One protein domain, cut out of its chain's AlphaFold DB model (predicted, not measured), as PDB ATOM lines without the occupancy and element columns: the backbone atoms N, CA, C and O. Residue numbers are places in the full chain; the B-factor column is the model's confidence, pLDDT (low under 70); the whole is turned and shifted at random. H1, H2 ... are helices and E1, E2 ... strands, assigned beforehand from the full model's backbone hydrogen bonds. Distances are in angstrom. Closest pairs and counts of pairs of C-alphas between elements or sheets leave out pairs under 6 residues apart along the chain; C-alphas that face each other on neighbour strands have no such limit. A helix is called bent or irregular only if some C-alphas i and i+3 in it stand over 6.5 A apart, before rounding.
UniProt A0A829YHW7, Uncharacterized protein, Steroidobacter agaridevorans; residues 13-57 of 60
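What this domain is: This is residues 13 to 57 of the 60 residues of an uncharacterized protein of Steroidobacter agaridevorans (UniProt A0A829YHW7). A small three-stranded antiparallel sheet makes a flat head, and one long helix, H1, sticks out from it like a handle, with residues 38 to 57 standing free. The sheet is a meander, each strand the antiparallel neighbour of the one before, in the order E1, E2, E3, and H1 follows E3 and makes most of the length. The printed part has 45 residues with three named strands and then one named helix along the chain, and its class is mixed, helices and strands. The whole is extended, with a radius of gyration of the C-alphas of 15.0 A, and its outline is flat, spanning 44 by 24 by 12 A.

Where its parts are: Start at C-alpha 13, at (206.458, 154.053, 242.650), where E1 begins; it covers residues 13 to 15 and measures 7.3 A from first to last C-alpha. After five residues, look for E2 at residues 21 to 25, 13.2 A long. Two residues further on, E3 takes residues 28 to 32, 13.3 A long, and its last C-alpha is at (196.119, 150.791, 243.271). Past Glu 33, find C-alpha 34 at (192.933, 154.328, 247.808); from there H1 runs through residues 34 to 56, 33.1 A long, to C-alpha 56 at (201.192, 137.189, 274.891).

How they stand to each other: Look first at the sheet, where E2 is the inner strand and E1 and E3 are the edge strands. E1 and E2 form a hairpin, antiparallel with 151 degrees between their directions. The C-alphas of Thr 15 and Ala 21 face each other at 4.5 A, and N 22 and O 14 are within hydrogen-bond range at 2.8 A. E2 and E3 form the second hairpin, antiparallel at 165 degrees. Here the C-alphas of Glu 24 and Thr 29 face each other at 4.5 A; check N 23 and O 30 at 2.8 A and N 32 and O 21 at 2.8 A, both within hydrogen-bond range. H1 is not on the sheet, but only just, with 4 pairs of C-alphas within 10 A. The closest C-alphas of E2 and H1 are those of Ala 21 and Ala 34, 7.6 A apart. E1 and H1 are apart. In H1, which is not bent, every O i to N i+4 pair is within hydrogen-bond range.

The domain as a whole: The two C-alphas farthest apart are those of Ala 17 and Thr 57, 45.3 A, while the first and last printed C-alphas, of Val 13 and Thr 57, are 39.1 A apart. The printed part has no cut. The links E1 to E2, E2 to E3 and E3 to H1 are tight, and no link is long. The mean pLDDT of the printed part is 84.3; look at residues 54 to 57 for the values under 70.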
ATOM      1  N   VAL A  13     207.640 153.933 241.796       91.56
ATOM      2  CA  VAL A  13     206.458 154.053 242.650       91.56
ATOM      3  C   VAL A  13     206.147 155.527 242.839       91.56
ATOM      4  O   VAL A  13     207.003 156.283 243.295       91.56
ATOM      5  N   TYR A  14     204.937 155.941 242.479       91.19
ATOM      6  CA  TYR A  14     204.482 157.323 242.636       91.19
ATOM      7  C   TYR A  14     202.969 157.391 242.842       91.19
ATOM      8  O   TYR A  14     202.255 156.404 242.670       91.19
ATOM      9  N   THR A  15     202.478 158.567 243.226       91.38
ATOM     10  CA  THR A  15     201.047 158.834 243.389       91.38
ATOM     11  C   THR A  15     200.537 159.759 242.292       91.38
ATOM     12  O   THR A  15     201.225 160.715 241.930       91.38
ATOM     13  N   THR A  16     199.331 159.515 241.780       90.56
ATOM     14  CA  THR A  16     198.670 160.430 240.836       90.56
ATOM     15  C   THR A  16     197.959 161.567 241.572       90.56
ATOM     16  O   THR A  16     197.724 161.490 242.779       90.56
ATOM     17  N   ALA A  17     197.577 162.622 240.847       89.19
ATOM     18  CA  ALA A  17     196.825 163.747 241.410       89.19
ATOM     19  C   ALA A  17     195.446 163.333 241.959       89.19
ATOM     20  O   ALA A  17     194.911 163.989 242.849       89.19
ATOM     21  N   GLU A  18     194.896 162.222 241.466       86.19
ATOM     22  CA  GLU A  18     193.633 161.645 241.935       86.19
ATOM     23  C   GLU A  18     193.803 160.762 243.185       86.19
ATOM     24  O   GLU A  18     192.829 160.188 243.661       86.19
ATOM     25  N   GLY A  19     195.020 160.638 243.728       82.69
ATOM     26  CA  GLY A  19     195.281 159.885 244.959       82.69
ATOM     27  C   GLY A  19     195.499 158.383 244.765       82.69
ATOM     28  O   GLY A  19     195.400 157.623 245.726       82.69
ATOM     29  N   ARG A  20     195.815 157.941 243.544       89.31
ATOM     30  CA  ARG A  20     196.116 156.533 243.232       89.31
ATOM     31  C   ARG A  20     197.602 156.255 243.366       89.31
ATOM     32  O   ARG A  20     198.403 157.110 242.999       89.31
ATOM     33  N   ALA A  21     197.979 155.067 243.831       91.25
ATOM     34  CA  ALA A  21     199.373 154.628 243.801       91.25
ATOM     35  C   ALA A  21     199.651 153.852 242.513       91.25
ATOM     36  O   ALA A  21     198.889 152.965 242.136       91.25
ATOM     37  N   VAL A  22     200.753 154.171 241.844       93.12
ATOM     38  CA  VAL A  22     201.173 153.533 240.597       93.12
ATOM     39  C   VAL A  22     202.517 152.863 240.820       93.12
ATOM     40  O   VAL A  22     203.438 153.474 241.362       93.12
ATOM     41  N   ILE A  23     202.613 151.605 240.400       93.25
ATOM     42  CA  ILE A  23     203.838 150.813 240.386       93.25
ATOM     43  C   ILE A  23     204.124 150.471 238.927       93.25
ATOM     44  O   ILE A  23     203.441 149.640 238.328       93.25
ATOM     45  N   GLU A  24     205.121 151.129 238.348       94.06
ATOM     46  CA  GLU A  24     205.620 150.820 237.009       94.06
ATOM     47  C   GLU A  24     206.753 149.808 237.119       94.06
ATOM     48  O   GLU A  24     207.677 149.987 237.911       94.06
ATOM     49  N   GLN A  25     206.660 148.741 236.333       90.44
ATOM     50  CA  GLN A  25     207.655 147.681 236.224       90.44
ATOM     51  C   GLN A  25     207.875 147.367 234.742       90.44
ATOM     52  O   GLN A  25     207.014 147.640 233.904       90.44
ATOM     53  N   SER A  26     208.990 146.721 234.401       86.38
ATOM     54  CA  SER A  26     209.247 146.285 233.019       86.38
ATOM     55  C   SER A  26     208.184 145.312 232.486       86.38
ATOM     56  O   SER A  26     207.942 145.263 231.282       86.38
ATOM     57  N   SER A  27     207.505 144.579 233.374       87.56
ATOM     58  CA  SER A  27     206.393 143.676 233.057       87.56
ATOM     59  C   SER A  27     205.027 144.360 232.935       87.56
ATOM     60  O   SER A  27     204.066 143.704 232.535       87.56
ATOM     61  N   GLY A  28     204.911 145.644 233.286       89.56
ATOM     62  CA  GLY A  28     203.668 146.407 233.195       89.56
ATOM     63  C   GLY A  28     203.439 147.367 234.359       89.56
ATOM     64  O   GLY A  28     204.270 147.520 235.253       89.56
ATOM     65  N   THR A  29     202.273 148.006 234.341       93.56
ATOM     66  CA  THR A  29     201.875 149.005 235.335       93.56
ATOM     67  C   THR A  29     200.735 148.472 236.190       93.56
ATOM     68  O   THR A  29     199.710 148.034 235.668       93.56
ATOM     69  N   VAL A  30     200.899 148.547 237.508       93.06
ATOM     70  CA  VAL A  30     199.841 148.275 238.483       93.06
ATOM     71  C   VAL A  30     199.376 149.601 239.065       93.06
ATOM     72  O   VAL A  30     200.191 150.398 239.527       93.06
ATOM     73  N   VAL A  31     198.066 149.831 239.057       92.81
ATOM     74  CA  VAL A  31     197.437 150.991 239.696       92.81
ATOM     75  C   VAL A  31     196.609 150.490 240.870       92.81
ATOM     76  O   VAL A  31     195.811 149.568 240.717       92.81
ATOM     77  N   LEU A  32     196.832 151.081 242.037       91.06
ATOM     78  CA  LEU A  32     196.119 150.791 243.271       91.06
ATOM     79  C   LEU A  32     195.275 152.003 243.656       91.06
ATOM     80  O   LEU A  32     195.798 153.101 243.870       91.06
ATOM     81  N   GLU A  33     193.973 151.777 243.772       89.88
ATOM     82  CA  GLU A  33     193.032 152.753 244.310       89.88
ATOM     83  C   GLU A  33     193.209 152.893 245.830       89.88
ATOM     84  O   GLU A  33     193.698 151.980 246.513       89.88
ATOM     85  N   ALA A  34     192.788 154.032 246.383       83.44
ATOM     86  CA  ALA A  34     192.933 154.328 247.808       83.44
ATOM     87  C   ALA A  34     192.296 153.240 248.693       83.44
ATOM     88  O   ALA A  34     192.874 152.827 249.700       83.44
ATOM     89  N   GLU A  35     191.143 152.705 248.292       86.38
ATOM     90  CA  GLU A  35     190.436 151.638 249.001       86.38
ATOM     91  C   GLU A  35     191.243 150.336 249.046       86.38
ATOM     92  O   GLU A  35     191.225 149.624 250.056       86.38
ATOM     93  N   GLN A  36     191.981 150.022 247.980       86.88
ATOM     94  CA  GLN A  36     192.823 148.827 247.912       86.88
ATOM     95  C   GLN A  36     194.036 148.975 248.833       86.88
ATOM     96  O   GLN A  36     194.348 148.055 249.588       86.88
ATOM     97  N   ILE A  37     194.658 150.156 248.849       83.44
ATOM     98  CA  ILE A  37     195.767 150.476 249.760       83.44
ATOM     99  C   ILE A  37     195.303 150.354 251.217       83.44
ATOM    100  O   ILE A  37     195.936 149.672 252.024       83.44
ATOM    101  N   LEU A  38     194.157 150.953 251.552       85.12
ATOM    102  CA  LEU A  38     193.573 150.869 252.892       85.12
ATOM    103  C   LEU A  38     193.227 149.427 253.283       85.12
ATOM    104  O   LEU A  38     193.373 149.056 254.448       85.12
ATOM    105  N   THR A  39     192.791 148.607 252.329       89.12
ATOM    106  CA  THR A  39     192.520 147.184 252.560       89.12
ATOM    107  C   THR A  39     193.798 146.431 252.923       89.12
ATOM    108  O   THR A  39     193.806 145.714 253.923       89.12
ATOM    109  N   VAL A  40     194.891 146.646 252.184       85.81
ATOM    110  CA  VAL A  40     196.195 146.034 252.486       85.81
ATOM    111  C   VAL A  40     196.691 146.463 253.868       85.81
ATOM    112  O   VAL A  40     197.091 145.615 254.663       85.81
ATOM    113  N   ILE A  41     196.597 147.755 254.205       85.19
ATOM    114  CA  ILE A  41     196.994 148.266 255.527       85.19
ATOM    115  C   ILE A  41     196.180 147.597 256.642       85.19
ATOM    116  O   ILE A  41     196.756 147.148 257.631       85.19
ATOM    117  N   LYS A  42     194.855 147.476 256.484       87.00
ATOM    118  CA  LYS A  42     193.990 146.805 257.470       87.00
ATOM    119  C   LYS A  42     194.352 145.332 257.649       87.00
ATOM    120  O   LYS A  42     194.389 144.856 258.778       87.00
ATOM    121  N   GLN A  43     194.629 144.619 256.558       88.00
ATOM    122  CA  GLN A  43     195.034 143.212 256.615       88.00
ATOM    123  C   GLN A  43     196.395 143.036 257.295       88.00
ATOM    124  O   GLN A  43     196.549 142.144 258.129       88.00
ATOM    125  N   LEU A  44     197.363 143.909 256.997       86.12
ATOM    126  CA  LEU A  44     198.659 143.916 257.676       86.12
ATOM    127  C   LEU A  44     198.499 144.199 259.170       86.12
ATOM    128  O   LEU A  44     199.073 143.485 259.986       86.12
ATOM    129  N   HIS A  45     197.682 145.188 259.535       83.50
ATOM    130  CA  HIS A  45     197.421 145.517 260.935       83.50
ATOM    131  C   HIS A  45     196.758 144.355 261.678       83.50
ATOM    132  O   HIS A  45     197.240 143.957 262.730       83.50
ATOM    133  N   ALA A  46     195.740 143.722 261.086       83.06
ATOM    134  CA  ALA A  46     195.107 142.537 261.660       83.06
ATOM    135  C   ALA A  46     196.097 141.373 261.850       83.06
ATOM    136  O   ALA A  46     196.018 140.645 262.837       83.06
ATOM    137  N   CYS A  47     197.055 141.208 260.931       80.38
ATOM    138  CA  CYS A  47     198.130 140.228 261.070       80.38
ATOM    139  C   CYS A  47     199.060 140.570 262.246       80.38
ATOM    140  O   CYS A  47     199.400 139.690 263.040       80.38
ATOM    141  N   TYR A  48     199.432 141.845 262.404       78.25
ATOM    142  CA  TYR A  48     200.213 142.301 263.554       78.25
ATOM    143  C   TYR A  48     199.470 142.105 264.873       78.25
ATOM    144  O   TYR A  48     200.064 141.579 265.812       78.25
ATOM    145  N   ASP A  49     198.188 142.458 264.927       78.25
ATOM    146  CA  ASP A  49     197.339 142.282 266.105       78.25
ATOM    147  C   ASP A  49     197.245 140.797 266.484       78.25
ATOM    148  O   ASP A  49     197.473 140.433 267.639       78.25
ATOM    149  N   TYR A  50     197.027 139.914 265.504       73.19
ATOM    150  CA  TYR A  50     197.047 138.465 265.714       73.19
ATOM    151  C   TYR A  50     198.396 137.977 266.262       73.19
ATOM    152  O   TYR A  50     198.442 137.246 267.253       73.19
ATOM    153  N   CYS A  51     199.509 138.409 265.664       71.50
ATOM    154  CA  CYS A  51     200.851 138.036 266.114       71.50
ATOM    155  C   CYS A  51     201.171 138.567 267.519       71.50
ATOM    156  O   CYS A  51     201.875 137.905 268.282       71.50
ATOM    157  N   ALA A  52     200.687 139.761 267.863       72.88
ATOM    158  CA  ALA A  52     200.883 140.369 269.173       72.88
ATOM    159  C   ALA A  52     200.115 139.606 270.258       72.88
ATOM    160  O   ALA A  52     200.691 139.309 271.304       72.88
ATOM    161  N   VAL A  53     198.867 139.219 269.980       71.31
ATOM    162  CA  VAL A  53     198.065 138.366 270.869       71.31
ATOM    163  C   VAL A  53     198.724 136.999 271.035       71.31
ATOM    164  O   VAL A  53     198.916 136.547 272.159       71.31
ATOM    165  N   TRP A  54     199.163 136.370 269.942       65.88
ATOM    166  CA  TRP A  54     199.815 135.057 269.991       65.88
ATOM    167  C   TRP A  54     201.107 135.050 270.822       65.88
ATOM    168  O   TRP A  54     201.388 134.074 271.509       65.88
ATOM    169  N   LYS A  55     201.879 136.144 270.815       62.91
ATOM    170  CA  LYS A  55     203.085 136.290 271.651       62.91
ATOM    171  C   LYS A  55     202.792 136.490 273.142       62.91
ATOM    172  O   LYS A  55     203.699 136.307 273.949       62.91
ATOM    173  N   GLN A  56     201.586 136.927 273.501       66.25
ATOM    174  CA  GLN A  56     201.192 137.189 274.891       66.25
ATOM    175  C   GLN A  56     200.531 135.979 275.557       66.25
ATOM    176  O   GLN A  56     200.488 135.908 276.785       66.25
ATOM    177  N   THR A  57     200.040 135.024 274.773       61.00
ATOM    178  CA  THR A  57     199.498 133.772 275.296       61.00
ATOM    179  C   THR A  57     200.652 132.837 275.686       61.00
ATOM    180  O   THR A  57     201.550 132.628 274.865       61.00
TER     181      THR A  57